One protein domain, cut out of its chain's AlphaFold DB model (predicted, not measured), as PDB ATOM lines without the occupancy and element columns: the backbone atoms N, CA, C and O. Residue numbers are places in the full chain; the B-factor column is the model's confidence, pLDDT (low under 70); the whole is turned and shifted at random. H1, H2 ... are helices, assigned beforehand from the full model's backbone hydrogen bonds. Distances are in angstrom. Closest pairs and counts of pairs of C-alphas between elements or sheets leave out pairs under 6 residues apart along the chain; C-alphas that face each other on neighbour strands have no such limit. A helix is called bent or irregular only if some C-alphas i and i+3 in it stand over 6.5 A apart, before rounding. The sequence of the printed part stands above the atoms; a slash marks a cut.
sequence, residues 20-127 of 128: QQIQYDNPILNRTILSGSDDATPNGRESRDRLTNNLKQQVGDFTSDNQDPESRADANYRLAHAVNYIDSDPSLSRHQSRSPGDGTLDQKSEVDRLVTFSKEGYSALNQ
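This is residues 20 to 127 of the 128 residues of an uncharacterized protein of Pseudomonas fluorescens (UniProt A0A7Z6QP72). The long helix H4 is the middle of a helical body: the short helices H1 and H2 pack on one side of it, and H3 and H5 on another. H3, nearly as long, meets H4 in a rough T through its last residues, 55 to 59, while H5 packs on the end of H4 with its residues 110 to 114 and on H3 with its residues 115 to 119, and little H6 packs on H5. The 108 printed residues hold six named helices, H1 to H6 in order, and no named strand; the class is all helix. The whole is compact, with a radius of gyration of the C-alphas of 13.4 A and spans of 41 by 31 by 26 A.

Find C-alpha 20 at (9.216, -44.424, -34.073), where H1, residues 20 to 25, begins; it is 8.6 A long. H2 follows at residues 27 to 33, 9.5 A long, and is only just irregular: C-alphas 30 and 33 are 6.6 A apart. Look next to residues 42 to 59 for H3, 25.7 A long, and to residues 69 to 87 for H4, 26.6 A long, starting at (11.083, -53.893, -36.476). H5, residues 109 to 120, measures 16.2 A; H6, residues 122 to 125, measures 5.3 A and ends at (2.232, -51.841, -11.456).

Start at the hub, H4, which touches four helices. Its residues 73 to 80 touch H1 at a shallow tilt of 24 degrees, the same way; the closest C-alphas, of Ile 22 and Asn 76, are 6.4 A apart. Its residues 79 to 84 touch H2, about perpendicular at 89 degrees, closest at the C-alphas of Leu 29 and Ala 80, 6.6 A. Its residues 75 to 79 touch residues 55 to 59 of H3, about perpendicular at 74 degrees, with the C-alphas of Val 59 and Ala 75 closest at 5.1 A. Its residues 83 to 87 touch residues 110 to 114 of H5 at a steep tilt of 46 degrees, opposite ways; the C-alphas of Ile 86 and Glu 110 are closest, 6.1 A. H3 touches H5 at a steep tilt of 62 degrees, closest at the C-alphas of Leu 55 and Ser 118, 4.7 A. H5 touches H6, where the C-alphas of Phe 117 and Ala 124 are closest at 5.2 A. H1 is apart from H3. In H1, H3, H4 and H5 every O i to N i+4 pair is within hydrogen-bond range, in H2 2 of 3; H6 is too short for one.

The C-alphas farthest apart, of Gln 67 and Gln 96, are 41.5 A apart. The printed part has no cut; residues 88 to 108 form the long link, H4 to H5. The mean pLDDT of the printed part is 82.2; look for values under 70 at residues 32 to 45, 95 to 97 and 127.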
ATOM      1  N   GLN A  20       9.047 -45.873 -34.047       89.75
ATOM      2  CA  GLN A  20       9.216 -44.424 -34.073       89.75
ATOM      3  C   GLN A  20       7.866 -43.694 -34.048       89.75
ATOM      4  O   GLN A  20       7.715 -42.692 -33.356       89.75
ATOM      5  N   GLN A  21       6.859 -44.210 -34.759       93.50
ATOM      6  CA  GLN A  21       5.501 -43.659 -34.712       93.50
ATOM      7  C   GLN A  21       4.897 -43.781 -33.309       93.50
ATOM      8  O   GLN A  21       4.309 -42.821 -32.828       93.50
ATOM      9  N   ILE A  22       5.093 -44.915 -32.632       91.88
ATOM     10  CA  ILE A  22       4.619 -45.124 -31.253       91.88
ATOM     11  C   ILE A  22       5.310 -44.161 -30.282       91.88
ATOM     12  O   ILE A  22       4.655 -43.582 -29.419       91.88
ATOM     13  N   GLN A  23       6.619 -43.955 -30.442       87.62
ATOM     14  CA  GLN A  23       7.370 -42.987 -29.643       87.62
ATOM     15  C   GLN A  23       6.855 -41.562 -29.839       87.62
ATOM     16  O   GLN A  23       6.655 -40.861 -28.856       87.62
ATOM     17  N   TYR A  24       6.624 -41.128 -31.081       87.00
ATOM     18  CA  TYR A  24       6.133 -39.775 -31.350       87.00
ATOM     19  C   TYR A  24       4.692 -39.548 -30.891       87.00
ATOM     20  O   TYR A  24       4.371 -38.451 -30.437       87.00
ATOM     21  N   ASP A  25       3.845 -40.571 -30.995       90.44
ATOM     22  CA  ASP A  25       2.451 -40.528 -30.550       90.44
ATOM     23  C   ASP A  25       2.339 -40.496 -29.016       90.44
ATOM     24  O   ASP A  25       1.378 -39.955 -28.470       90.44
ATOM     25  N   ASN A  26       3.349 -41.014 -28.302       89.19
ATOM     26  CA  ASN A  26       3.419 -40.955 -26.847       89.19
ATOM     27  C   ASN A  26       4.342 -39.812 -26.362       89.19
ATOM     28  O   ASN A  26       5.570 -39.959 -26.341       89.19
ATOM     29  N   PRO A  27       3.787 -38.683 -25.882       86.00
ATOM     30  CA  PRO A  27       4.599 -37.549 -25.456       86.00
ATOM     31  C   PRO A  27       5.518 -37.874 -24.269       86.00
ATOM     32  O   PRO A  27       6.611 -37.317 -24.211       86.00
ATOM     33  N   ILE A  28       5.145 -38.806 -23.382       85.94
ATOM     34  CA  ILE A  28       5.971 -39.219 -22.235       85.94
ATOM     35  C   ILE A  28       7.231 -39.952 -22.715       85.94
ATOM     36  O   ILE A  28       8.337 -39.671 -22.244       85.94
ATOM     37  N   LEU A  29       7.103 -40.854 -23.695       84.94
ATOM     38  CA  LEU A  29       8.267 -41.527 -24.282       84.94
ATOM     39  C   LEU A  29       9.189 -40.529 -24.977       84.94
ATOM     40  O   LEU A  29      10.390 -40.515 -24.704       84.94
ATOM     41  N   ASN A  30       8.616 -39.671 -25.819       81.56
ATOM     42  CA  ASN A  30       9.363 -38.691 -26.600       81.56
ATOM     43  C   ASN A  30      10.091 -37.660 -25.715       81.56
ATOM     44  O   ASN A  30      11.248 -37.328 -25.961       81.56
ATOM     45  N   ARG A  31       9.432 -37.159 -24.661       73.00
ATOM     46  CA  ARG A  31       9.925 -36.028 -23.855       73.00
ATOM     47  C   ARG A  31      10.637 -36.422 -22.570       73.00
ATOM     48  O   ARG A  31      11.437 -35.633 -22.081       73.00
ATOM     49  N   THR A  32      10.346 -37.588 -21.995       67.12
ATOM     50  CA  THR A  32      10.831 -37.946 -20.648       67.12
ATOM     51  C   THR A  32      11.787 -39.128 -20.675       67.12
ATOM     52  O   THR A  32      12.864 -39.045 -20.094       67.12
ATOM     53  N   ILE A  33      11.443 -40.214 -21.371       68.19
ATOM     54  CA  ILE A  33      12.251 -41.446 -21.331       68.19
ATOM     55  C   ILE A  33      13.396 -41.401 -22.346       68.19
ATOM     56  O   ILE A  33      14.521 -41.811 -22.054       68.19
ATOM     57  N   LEU A  34      13.130 -40.860 -23.536       64.94
ATOM     58  CA  LEU A  34      14.075 -40.841 -24.656       64.94
ATOM     59  C   LEU A  34      14.698 -39.459 -24.905       64.94
ATOM     60  O   LEU A  34      15.675 -39.359 -25.640       64.94
ATOM     61  N   SER A  35      14.218 -38.402 -24.235       56.75
ATOM     62  CA  SER A  35      14.823 -37.068 -24.334       56.75
ATOM     63  C   SER A  35      16.153 -37.018 -23.577       56.75
ATOM     64  O   SER A  35      16.188 -37.169 -22.356       56.75
ATOM     65  N   GLY A  36      17.257 -36.863 -24.306       49.66
ATOM     66  CA  GLY A  36      18.663 -36.893 -23.866       49.66
ATOM     67  C   GLY A  36      19.119 -35.780 -22.909       49.66
ATOM     68  O   GLY A  36      20.294 -35.446 -22.911       49.66
ATOM     69  N   SER A  37      18.230 -35.115 -22.171       49.38
ATOM     70  CA  SER A  37      18.542 -33.800 -21.580       49.38
ATOM     71  C   SER A  37      19.318 -33.832 -20.252       49.38
ATOM     72  O   SER A  37      19.991 -32.855 -19.941       49.38
ATOM     73  N   ASP A  38      19.290 -34.936 -19.496       50.00
ATOM     74  CA  ASP A  38      19.970 -35.061 -18.183       50.00
ATOM     75  C   ASP A  38      21.426 -35.585 -18.278       50.00
ATOM     76  O   ASP A  38      22.076 -35.939 -17.295       50.00
ATOM     77  N   ASP A  39      21.970 -35.617 -19.495       50.44
ATOM     78  CA  ASP A  39      23.245 -36.242 -19.876       50.44
ATOM     79  C   ASP A  39      24.503 -35.444 -19.480       50.44
ATOM     80  O   ASP A  39      25.625 -35.819 -19.836       50.44
ATOM     81  N   ALA A  40      24.331 -34.318 -18.781       49.53
ATOM     82  CA  ALA A  40      25.405 -33.369 -18.485       49.53
ATOM     83  C   ALA A  40      26.370 -33.852 -17.387       49.53
ATOM     84  O   ALA A  40      27.431 -33.255 -17.203       49.53
ATOM     85  N   THR A  41      26.038 -34.934 -16.670       47.09
ATOM     86  CA  THR A  41      26.927 -35.537 -15.666       47.09
ATOM     87  C   THR A  41      27.142 -37.034 -15.927       47.09
ATOM     88  O   THR A  41      26.206 -37.725 -16.336       47.09
ATOM     89  N   PRO A  42      28.350 -37.576 -15.669       54.00
ATOM     90  CA  PRO A  42      28.631 -39.005 -15.835       54.00
ATOM     91  C   PRO A  42      27.722 -39.897 -14.970       54.00
ATOM     92  O   PRO A  42      27.284 -40.946 -15.434       54.00
ATOM     93  N   ASN A  43      27.341 -39.442 -13.769       60.00
ATOM     94  CA  ASN A  43      26.367 -40.147 -12.924       60.00
ATOM     95  C   ASN A  43      24.952 -40.166 -13.534       60.00
ATOM     96  O   ASN A  43      24.224 -41.145 -13.354       60.00
ATOM     97  N   GLY A  44      24.560 -39.105 -14.249       62.97
ATOM     98  CA  GLY A  44      23.281 -39.025 -14.961       62.97
ATOM     99  C   GLY A  44      23.203 -40.021 -16.119       62.97
ATOM    100  O   GLY A  44      22.215 -40.745 -16.241       62.97
ATOM    101  N   ARG A  45      24.289 -40.142 -16.897       66.50
ATOM    102  CA  ARG A  45      24.410 -41.126 -17.988       66.50
ATOM    103  C   ARG A  45      24.308 -42.559 -17.484       66.50
ATOM    104  O   ARG A  45      23.419 -43.287 -17.905       66.50
ATOM    105  N   GLU A  46      25.125 -42.934 -16.498       70.06
ATOM    106  CA  GLU A  46      25.091 -44.294 -15.942       70.06
ATOM    107  C   GLU A  46      23.715 -44.668 -15.375       70.06
ATOM    108  O   GLU A  46      23.247 -45.796 -15.546       70.06
ATOM    109  N   SER A  47      23.048 -43.727 -14.705       74.75
ATOM    110  CA  SER A  47      21.703 -43.952 -14.166       74.75
ATOM    111  C   SER A  47      20.685 -44.187 -15.282       74.75
ATOM    112  O   SER A  47      19.828 -45.067 -15.166       74.75
ATOM    113  N   ARG A  48      20.812 -43.457 -16.393       76.94
ATOM    114  CA  ARG A  48      19.961 -43.603 -17.572       76.94
ATOM    115  C   ARG A  48      20.212 -44.899 -18.329       76.94
ATOM    116  O   ARG A  48      19.246 -45.563 -18.705       76.94
ATOM    117  N   ASP A  49      21.466 -45.280 -18.534       82.12
ATOM    118  CA  ASP A  49      21.822 -46.549 -19.171       82.12
ATOM    119  C   ASP A  49      21.284 -47.728 -18.357       82.12
ATOM    120  O   ASP A  49      20.662 -48.640 -18.903       82.12
ATOM    121  N   ARG A  50      21.437 -47.691 -17.026       85.69
ATOM    122  CA  ARG A  50      20.874 -48.716 -16.132       85.69
ATOM    123  C   ARG A  50      19.354 -48.766 -16.209       85.69
ATOM    124  O   ARG A  50      18.801 -49.855 -16.335       85.69
ATOM    125  N   LEU A  51      18.679 -47.615 -16.166       86.31
ATOM    126  CA  LEU A  51      17.224 -47.550 -16.308       86.31
ATOM    127  C   LEU A  51      16.775 -48.120 -17.660       86.31
ATOM    128  O   LEU A  51      15.878 -48.956 -17.700       86.31
ATOM    129  N   THR A  52      17.429 -47.724 -18.751       88.19
ATOM    130  CA  THR A  52      17.129 -48.196 -20.111       88.19
ATOM    131  C   THR A  52      17.309 -49.705 -20.216       88.19
ATOM    132  O   THR A  52      16.400 -50.400 -20.662       88.19
ATOM    133  N   ASN A  53      18.436 -50.236 -19.742       90.69
ATOM    134  CA  ASN A  53      18.705 -51.673 -19.738       90.69
ATOM    135  C   ASN A  53      17.677 -52.449 -18.912       90.69
ATOM    136  O   ASN A  53      17.175 -53.474 -19.366       90.69
ATOM    137  N   ASN A  54      17.313 -51.941 -17.737       92.31
ATOM    138  CA  ASN A  54      16.287 -52.547 -16.900       92.31
ATOM    139  C   ASN A  54      14.918 -52.536 -17.592       92.31
ATOM    140  O   ASN A  54      14.250 -53.564 -17.643       92.31
ATOM    141  N   LEU A  55      14.520 -51.418 -18.205       92.75
ATOM    142  CA  LEU A  55      13.281 -51.339 -18.980       92.75
ATOM    143  C   LEU A  55      13.291 -52.334 -20.146       92.75
ATOM    144  O   LEU A  55      12.302 -53.044 -20.324       92.75
ATOM    145  N   LYS A  56      14.412 -52.469 -20.872       93.62
ATOM    146  CA  LYS A  56      14.573 -53.463 -21.949       93.62
ATOM    147  C   LYS A  56      14.309 -54.890 -21.460       93.62
ATOM    148  O   LYS A  56      13.679 -55.665 -22.173       93.62
ATOM    149  N   GLN A  57      14.723 -55.234 -20.236       94.00
ATOM    150  CA  GLN A  57      14.436 -56.550 -19.644       94.00
ATOM    151  C   GLN A  57      12.934 -56.792 -19.418       94.00
ATOM    152  O   GLN A  57      12.483 -57.938 -19.488       94.00
ATOM    153  N   GLN A  58      12.154 -55.734 -19.174       94.38
ATOM    154  CA  GLN A  58      10.719 -55.840 -18.896       94.38
ATOM    155  C   GLN A  58       9.863 -55.800 -20.161       94.38
ATOM    156  O   GLN A  58       8.968 -56.628 -20.329       94.38
ATOM    157  N   VAL A  59      10.119 -54.842 -21.053       94.44
ATOM    158  CA  VAL A  59       9.247 -54.558 -22.209       94.44
ATOM    159  C   VAL A  59       9.788 -55.114 -23.528       94.44
ATOM    160  O   VAL A  59       9.065 -55.165 -24.522       94.44
ATOM    161  N   GLY A  60      11.035 -55.587 -23.534       94.50
ATOM    162  CA  GLY A  60      11.779 -55.927 -24.740       94.50
ATOM    163  C   GLY A  60      12.641 -54.762 -25.223       94.50
ATOM    164  O   GLY A  60      12.567 -53.643 -24.712       94.50
ATOM    165  N   ASP A  61      13.486 -55.033 -26.216       93.31
ATOM    166  CA  ASP A  61      14.405 -54.028 -26.734       93.31
ATOM    167  C   ASP A  61      13.684 -53.021 -27.643       93.31
ATOM    168  O   ASP A  61      13.346 -53.310 -28.793       93.31
ATOM    169  N   PHE A  62      13.420 -51.837 -27.092       91.50
ATOM    170  CA  PHE A  62      12.742 -50.731 -27.766       91.50
ATOM    171  C   PHE A  62      13.709 -49.772 -28.483       91.50
ATOM    172  O   PHE A  62      13.239 -48.820 -29.116       91.50
ATOM    173  N   THR A  63      15.029 -49.990 -28.388       89.94
ATOM    174  CA  THR A  63      16.051 -49.127 -29.004       89.94
ATOM    175  C   THR A  63      16.352 -49.548 -30.439       89.94
ATOM    176  O   THR A  63      15.932 -50.605 -30.915       89.94
ATOM    177  N   SER A  64      17.101 -48.709 -31.153       87.69
ATOM    178  CA  SER A  64      17.557 -48.995 -32.517       87.69
ATOM    179  C   SER A  64      18.502 -50.200 -32.617       87.69
ATOM    180  O   SER A  64      18.721 -50.681 -33.725       87.69
ATOM    181  N   ASP A  65      19.031 -50.701 -31.493       89.94
ATOM    182  CA  ASP A  65      19.845 -51.924 -31.437       89.94
ATOM    183  C   ASP A  65      19.030 -53.176 -31.790       89.94
ATOM    184  O   ASP A  65      19.568 -54.135 -32.344       89.94
ATOM    185  N   ASN A  66      17.718 -53.156 -31.533       92.75
ATOM    186  CA  ASN A  66      16.820 -54.205 -31.990       92.75
ATOM    187  C   ASN A  66      16.566 -54.061 -33.496       92.75
ATOM    188  O   ASN A  66      15.856 -53.149 -33.939       92.75
ATOM    189  N   GLN A  67      17.156 -54.965 -34.280       94.81
ATOM    190  CA  GLN A  67      17.010 -54.992 -35.737       94.81
ATOM    191  C   GLN A  67      15.659 -55.548 -36.198       94.81
ATOM    192  O   GLN A  67      15.291 -55.322 -37.349       94.81
ATOM    193  N   ASP A  68      14.910 -56.222 -35.320       96.06
ATOM    194  CA  ASP A  68      13.574 -56.716 -35.632       96.06
ATOM    195  C   ASP A  68      12.534 -55.588 -35.450       96.06
ATOM    196  O   ASP A  68      12.290 -55.131 -34.325       96.06
ATOM    197  N   PRO A  69      11.931 -55.078 -36.541       92.69
ATOM    198  CA  PRO A  69      11.083 -53.893 -36.476       92.69
ATOM    199  C   PRO A  69       9.758 -54.144 -35.748       92.69
ATOM    200  O   PRO A  69       9.237 -53.211 -35.132       92.69
ATOM    201  N   GLU A  70       9.219 -55.365 -35.803       93.94
ATOM    202  CA  GLU A  70       7.955 -55.720 -35.149       93.94
ATOM    203  C   GLU A  70       8.138 -55.859 -33.639       93.94
ATOM    204  O   GLU A  70       7.433 -55.206 -32.872       93.94
ATOM    205  N   SER A  71       9.152 -56.609 -33.212       94.81
ATOM    206  CA  SER A  71       9.579 -56.751 -31.820       94.81
ATOM    207  C   SER A  71       9.895 -55.396 -31.199       94.81
ATOM    208  O   SER A  71       9.441 -55.094 -30.093       94.81
ATOM    209  N   ARG A  72      10.603 -54.525 -31.931       95.06
ATOM    210  CA  ARG A  72      10.895 -53.163 -31.475       95.06
ATOM    211  C   ARG A  72       9.629 -52.315 -31.343       95.06
ATOM    212  O   ARG A  72       9.523 -51.527 -30.402       95.06
ATOM    213  N   ALA A  73       8.675 -52.442 -32.266       95.12
ATOM    214  CA  ALA A  73       7.400 -51.731 -32.190       95.12
ATOM    215  C   ALA A  73       6.547 -52.223 -31.011       95.12
ATOM    216  O   ALA A  73       6.033 -51.403 -30.253       95.12
ATOM    217  N   ASP A  74       6.471 -53.535 -30.789       95.69
ATOM    218  CA  ASP A  74       5.777 -54.117 -29.639       95.69
ATOM    219  C   ASP A  74       6.434 -53.715 -28.310       95.69
ATOM    220  O   ASP A  74       5.735 -53.401 -27.347       95.69
ATOM    221  N   ALA A  75       7.767 -53.650 -28.252       95.12
ATOM    222  CA  ALA A  75       8.480 -53.171 -27.070       95.12
ATOM    223  C   ALA A  75       8.172 -51.697 -26.762       95.12
ATOM    224  O   ALA A  75       7.919 -51.342 -25.609       95.12
ATOM    225  N   ASN A  76       8.125 -50.844 -27.791       94.31
ATOM    226  CA  ASN A  76       7.706 -49.449 -27.634       94.31
ATOM    227  C   ASN A  76       6.239 -49.334 -27.207       94.31
ATOM    228  O   ASN A  76       5.917 -48.482 -26.384       94.31
ATOM    229  N   TYR A  77       5.361 -50.200 -27.718       95.31
ATOM    230  CA  TYR A  77       3.954 -50.234 -27.326       95.31
ATOM    231  C   TYR A  77       3.780 -50.588 -25.844       95.31
ATOM    232  O   TYR A  77       3.126 -49.847 -25.112       95.31
ATOM    233  N   ARG A  78       4.433 -51.659 -25.372       95.56
ATOM    234  CA  ARG A  78       4.426 -52.047 -23.951       95.56
ATOM    235  C   ARG A  78       4.963 -50.933 -23.059       95.56
ATOM    236  O   ARG A  78       4.374 -50.629 -22.024       95.56
ATOM    237  N   LEU A  79       6.063 -50.297 -23.471       94.31
ATOM    238  CA  LEU A  79       6.638 -49.178 -22.732       94.31
ATOM    239  C   LEU A  79       5.673 -47.986 -22.677       94.31
ATOM    240  O   LEU A  79       5.472 -47.427 -21.602       94.31
ATOM    241  N   ALA A  80       5.045 -47.634 -23.802       93.50
ATOM    242  CA  ALA A  80       4.041 -46.574 -23.888       93.50
ATOM    243  C   ALA A  80       2.853 -46.849 -22.956       93.50
ATOM    244  O   ALA A  80       2.400 -45.955 -22.243       93.50
ATOM    245  N   HIS A  81       2.368 -48.090 -22.932       93.94
ATOM    246  CA  HIS A  81       1.264 -48.478 -22.065       93.94
ATOM    247  C   HIS A  81       1.659 -48.409 -20.584       93.94
ATOM    248  O   HIS A  81       0.920 -47.830 -19.788       93.94
ATOM    249  N   ALA A  82       2.851 -48.898 -20.223       93.12
ATOM    250  CA  ALA A  82       3.366 -48.836 -18.858       93.12
ATOM    251  C   ALA A  82       3.504 -47.397 -18.343       93.12
ATOM    252  O   ALA A  82       3.024 -47.094 -17.251       93.12
ATOM    253  N   VAL A  83       4.102 -46.488 -19.123       91.12
ATOM    254  CA  VAL A  83       4.252 -45.089 -18.685       91.12
ATOM    255  C   VAL A  83       2.913 -44.362 -18.603       91.12
ATOM    256  O   VAL A  83       2.701 -43.618 -17.654       91.12
ATOM    257  N   ASN A  84       1.981 -44.625 -19.526       91.44
ATOM    258  CA  ASN A  84       0.635 -44.047 -19.473       91.44
ATOM    259  C   ASN A  84      -0.169 -44.579 -18.279       91.44
ATOM    260  O   ASN A  84      -0.982 -43.852 -17.709       91.44
ATOM    261  N   TYR A  85       0.042 -45.842 -17.896       91.50
ATOM    262  CA  TYR A  85      -0.566 -46.425 -16.703       91.50
ATOM    263  C   TYR A  85      -0.051 -45.755 -15.430       91.50
ATOM    264  O   TYR A  85      -0.861 -45.358 -14.596       91.50
ATOM    265  N   ILE A  86       1.266 -45.560 -15.318       89.38
ATOM    266  CA  ILE A  86       1.885 -44.835 -14.199       89.38
ATOM    267  C   ILE A  86       1.372 -43.388 -14.138       89.38
ATOM    268  O   ILE A  86       0.925 -42.947 -13.085       89.38
ATOM    269  N   ASP A  87       1.370 -42.679 -15.268       88.50
ATOM    270  CA  ASP A  87       0.876 -41.298 -15.385       88.50
ATOM    271  C   ASP A  87      -0.613 -41.162 -15.028       88.50
ATOM    272  O   ASP A  87      -1.050 -40.134 -14.522       88.50
ATOM    273  N   SER A  88      -1.404 -42.217 -15.236       87.50
ATOM    274  CA  SER A  88      -2.833 -42.245 -14.905       87.50
ATOM    275  C   SER A  88      -3.135 -42.705 -13.473       87.50
ATOM    276  O   SER A  88      -4.310 -42.750 -13.096       87.50
ATOM    277  N   ASP A  89      -2.128 -43.082 -12.680       85.56
ATOM    278  CA  ASP A  89      -2.335 -43.656 -11.351       85.56
ATOM    279  C   ASP A  89      -2.789 -42.566 -10.352       85.56
ATOM    280  O   ASP A  89      -2.064 -41.597 -10.105       85.56
ATOM    281  N   PRO A  90      -3.997 -42.662  -9.769       80.62
ATOM    282  CA  PRO A  90      -4.530 -41.628  -8.884       80.62
ATOM    283  C   PRO A  90      -3.886 -41.646  -7.488       80.62
ATOM    284  O   PRO A  90      -4.054 -40.685  -6.744       80.62
ATOM    285  N   SER A  91      -3.193 -42.730  -7.116       80.81
ATOM    286  CA  SER A  91      -2.542 -42.884  -5.809       80.81
ATOM    287  C   SER A  91      -1.220 -42.117  -5.722       80.81
ATOM    288  O   SER A  91      -0.759 -41.786  -4.627       80.81
ATOM    289  N   LEU A  92      -0.620 -41.783  -6.869       80.44
ATOM    290  CA  LEU A  92       0.639 -41.055  -6.927       80.44
ATOM    291  C   LEU A  92       0.421 -39.563  -6.655       80.44
ATOM    292  O   LEU A  92      -0.382 -38.884  -7.299       80.44
ATOM    293  N   SER A  93       1.177 -39.037  -5.689       74.44
ATOM    294  CA  SER A  93       1.171 -37.611  -5.358       74.44
ATOM    295  C   SER A  93       1.903 -36.818  -6.437       74.44
ATOM    296  O   SER A  93       3.087 -37.053  -6.674       74.44
ATOM    297  N   ARG A  94       1.216 -35.858  -7.055       74.38
ATOM    298  CA  ARG A  94       1.772 -34.979  -8.092       74.38
ATOM    299  C   ARG A  94       2.015 -33.579  -7.543       74.38
ATOM    300  O   ARG A  94       1.261 -33.103  -6.689       74.38
ATOM    301  N   HIS A  95       3.033 -32.889  -8.049       69.25
ATOM    302  CA  HIS A  95       3.150 -31.447  -7.827       69.25
ATOM    303  C   HIS A  95       1.954 -30.698  -8.452       69.25
ATOM    304  O   HIS A  95       1.458 -31.097  -9.500       69.25
ATOM    305  N   GLN A  96       1.503 -29.593  -7.835       61.53
ATOM    306  CA  GLN A  96       0.250 -28.882  -8.184       61.53
ATOM    307  C   GLN A  96       0.119 -28.445  -9.658       61.53
ATOM    308  O   GLN A  96      -0.991 -28.204 -10.120       61.53
ATOM    309  N   SER A  97       1.226 -28.356 -10.399       66.56
ATOM    310  CA  SER A  97       1.237 -27.996 -11.824       66.56
ATOM    311  C   SER A  97       1.261 -29.200 -12.774       66.56
ATOM    312  O   SER A  97       1.365 -29.004 -13.981       66.56
ATOM    313  N   ARG A  98       1.218 -30.438 -12.264       70.00
ATOM    314  CA  ARG A  98       1.259 -31.671 -13.062       70.00
ATOM    315  C   ARG A  98      -0.096 -32.362 -13.061       70.00
ATOM    316  O   ARG A  98      -0.690 -32.587 -12.010       70.00
ATOM    317  N   SER A  99      -0.561 -32.707 -14.256       71.19
ATOM    318  CA  SER A  99      -1.799 -33.452 -14.482       71.19
ATOM    319  C   SER A  99      -1.514 -34.664 -15.370       71.19
ATOM    320  O   SER A  99      -0.661 -34.550 -16.254       71.19
ATOM    321  N   PRO A 100      -2.234 -35.786 -15.184       76.62
ATOM    322  CA  PRO A 100      -2.201 -36.898 -16.128       76.62
ATOM    323  C   PRO A 100      -2.421 -36.405 -17.560       76.62
ATOM    324  O   PRO A 100      -3.302 -35.576 -17.807       76.62
ATOM    325  N   GLY A 101      -1.630 -36.907 -18.501       76.06
ATOM    326  CA  GLY A 101      -1.707 -36.529 -19.911       76.06
ATOM    327  C   GLY A 101      -1.000 -35.221 -20.288       76.06
ATOM    328  O   GLY A 101      -1.047 -34.848 -21.458       76.06
ATOM    329  N   ASP A 102      -0.284 -34.554 -19.372       77.62
ATOM    330  CA  ASP A 102       0.576 -33.388 -19.690       77.62
ATOM    331  C   ASP A 102       1.814 -33.781 -20.534       77.62
ATOM    332  O   ASP A 102       2.548 -32.951 -21.078       77.62
ATOM    333  N   GLY A 103       2.028 -35.090 -20.701       73.94
ATOM    334  CA  GLY A 103       3.052 -35.648 -21.574       73.94
ATOM    335  C   GLY A 103       4.435 -35.724 -20.939       73.94
ATOM    336  O   GLY A 103       5.427 -35.813 -21.660       73.94
ATOM    337  N   THR A 104       4.503 -35.687 -19.609       77.62
ATOM    338  CA  THR A 104       5.719 -35.914 -18.822       77.62
ATOM    339  C   THR A 104       5.367 -36.507 -17.465       77.62
ATOM    340  O   THR A 104       4.381 -36.075 -16.878       77.62
ATOM    341  N   LEU A 105       6.229 -37.372 -16.932       80.00
ATOM    342  CA  LEU A 105       6.095 -37.877 -15.562       80.00
ATOM    343  C   LEU A 105       6.538 -36.827 -14.527       80.00
ATOM    344  O   LEU A 105       7.532 -36.118 -14.716       80.00
ATOM    345  N   ASP A 106       5.828 -36.765 -13.407       81.25
ATOM    346  CA  ASP A 106       6.230 -36.101 -12.174       81.25
ATOM    347  C   ASP A 106       7.552 -36.699 -11.677       81.25
ATOM    348  O   ASP A 106       7.695 -37.910 -11.483       81.25
ATOM    349  N   GLN A 107       8.533 -35.818 -11.469       71.00
ATOM    350  CA  GLN A 107       9.922 -36.185 -11.181       71.00
ATOM    351  C   GLN A 107      10.106 -36.963  -9.876       71.00
ATOM    352  O   GLN A 107      11.189 -37.498  -9.648       71.00
ATOM    353  N   LYS A 108       9.089 -37.010  -9.010       73.06
ATOM    354  CA  LYS A 108       9.160 -37.734  -7.750       73.06
ATOM    355  C   LYS A 108       8.361 -39.025  -7.833       73.06
ATOM    356  O   LYS A 108       8.952 -40.089  -7.967       73.06
ATOM    357  N   SER A 109       7.036 -38.949  -7.767       80.50
ATOM    358  CA  SER A 109       6.216 -40.143  -7.525       80.50
ATOM    359  C   SER A 109       6.110 -41.042  -8.759       80.50
ATOM    360  O   SER A 109       6.185 -42.263  -8.648       80.50
ATOM    361  N   GLU A 110       5.970 -40.454  -9.948       83.12
ATOM    362  CA  GLU A 110       5.795 -41.203 -11.198       83.12
ATOM    363  C   GLU A 110       7.133 -41.732 -11.736       83.12
ATOM    364  O   GLU A 110       7.215 -42.876 -12.188       83.12
ATOM    365  N   VAL A 111       8.212 -40.952 -11.612       82.88
ATOM    366  CA  VAL A 111       9.566 -41.428 -11.938       82.88
ATOM    367  C   VAL A 111      10.023 -42.534 -10.982       82.88
ATOM    368  O   VAL A 111      10.562 -43.535 -11.452       82.88
ATOM    369  N   ASP A 112       9.781 -42.424  -9.672       84.88
ATOM    370  CA  ASP A 112      10.128 -43.492  -8.719       84.88
ATOM    371  C   ASP A 112       9.358 -44.786  -9.021       84.88
ATOM    372  O   ASP A 112       9.928 -45.885  -9.044       84.88
ATOM    373  N   ARG A 113       8.080 -44.654  -9.395       88.25
ATOM    374  CA  ARG A 113       7.270 -45.781  -9.853       88.25
ATOM    375  C   ARG A 113       7.821 -46.416 -11.129       88.25
ATOM    376  O   ARG A 113       7.860 -47.642 -11.221       88.25
ATOM    377  N   LEU A 114       8.288 -45.616 -12.087       89.44
ATOM    378  CA  LEU A 114       8.928 -46.121 -13.302       89.44
ATOM    379  C   LEU A 114      10.254 -46.836 -13.002       89.44
ATOM    380  O   LEU A 114      10.531 -47.896 -13.564       89.44
ATOM    381  N   VAL A 115      11.070 -46.282 -12.104       87.88
ATOM    382  CA  VAL A 115      12.317 -46.916 -11.653       87.88
ATOM    383  C   VAL A 115      12.013 -48.251 -10.974       87.88
ATOM    384  O   VAL A 115      12.689 -49.242 -11.254       87.88
ATOM    385  N   THR A 116      10.976 -48.304 -10.142       90.31
ATOM    386  CA  THR A 116      10.496 -49.536  -9.504       90.31
ATOM    387  C   THR A 116      10.044 -50.557 -10.549       90.31
ATOM    388  O   THR A 116      10.531 -51.686 -10.550       90.31
ATOM    389  N   PHE A 117       9.226 -50.142 -11.521       92.06
ATOM    390  CA  PHE A 117       8.826 -50.980 -12.654       92.06
ATOM    391  C   PHE A 117      10.025 -51.523 -13.437       92.06
ATOM    392  O   PHE A 117      10.039 -52.697 -13.790       92.06
ATOM    393  N   SER A 118      11.067 -50.725 -13.668       90.94
ATOM    394  CA  SER A 118      12.255 -51.209 -14.382       90.94
ATOM    395  C   SER A 118      12.933 -52.388 -13.660       90.94
ATOM    396  O   SER A 118      13.437 -53.305 -14.307       90.94
ATOM    397  N   LYS A 119      12.901 -52.396 -12.320       90.81
ATOM    398  CA  LYS A 119      13.544 -53.416 -11.479       90.81
ATOM    399  C   LYS A 119      12.653 -54.637 -11.258       90.81
ATOM    400  O   LYS A 119      13.127 -55.762 -11.373       90.81
ATOM    401  N   GLU A 120      11.383 -54.414 -10.936       91.38
ATOM    402  CA  GLU A 120      10.449 -55.466 -10.506       91.38
ATOM    403  C   GLU A 120       9.482 -55.914 -11.613       91.38
ATOM    404  O   GLU A 120       8.744 -56.888 -11.452       91.38
ATOM    405  N   GLY A 121       9.474 -55.215 -12.748       90.00
ATOM    406  CA  GLY A 121       8.573 -55.480 -13.861       90.00
ATOM    407  C   GLY A 121       7.116 -55.183 -13.530       90.00
ATOM    408  O   GLY A 121       6.786 -54.353 -12.683       90.00
ATOM    409  N   TYR A 122       6.216 -55.883 -14.214       90.88
ATOM    410  CA  TYR A 122       4.767 -55.663 -14.139       90.88
ATOM    411  C   TYR A 122       4.170 -55.884 -12.742       90.88
ATOM    412  O   TYR A 122       3.126 -55.311 -12.434       90.88
ATOM    413  N   SER A 123       4.851 -56.631 -11.867       88.44
ATOM    414  CA  SER A 123       4.468 -56.771 -10.457       88.44
ATOM    415  C   SER A 123       4.454 -55.431  -9.724       88.44
ATOM    416  O   SER A 123       3.614 -55.233  -8.847       88.44
ATOM    417  N   ALA A 124       5.328 -54.493 -10.110       87.50
ATOM    418  CA  ALA A 124       5.328 -53.146  -9.555       87.50
ATOM    419  C   ALA A 124       3.995 -52.448  -9.823       87.50
ATOM    420  O   ALA A 124       3.447 -51.837  -8.923       87.50
ATOM    421  N   LEU A 125       3.424 -52.584 -11.023       84.81
ATOM    422  CA  LEU A 125       2.232 -51.841 -11.456       84.81
ATOM    423  C   LEU A 125       0.932 -52.303 -10.781       84.81
ATOM    424  O   LEU A 125      -0.073 -51.596 -10.829       84.81
ATOM    425  N   ASN A 126       0.955 -53.471 -10.136       75.94
ATOM    426  CA  ASN A 126      -0.196 -54.044  -9.445       75.94
ATOM    427  C   ASN A 126      -0.281 -53.650  -7.957       75.94
ATOM    428  O   ASN A 126      -1.252 -53.989  -7.284       75.94
ATOM    429  N   GLN A 127       0.727 -52.958  -7.415       62.25
ATOM    430  CA  GLN A 127       0.711 -52.527  -6.016       62.25
ATOM    431  C   GLN A 127      -0.111 -51.237  -5.887       62.25
ATOM    432  O   GLN A 127       0.396 -50.170  -6.223       62.25
TER     433      GLN A 127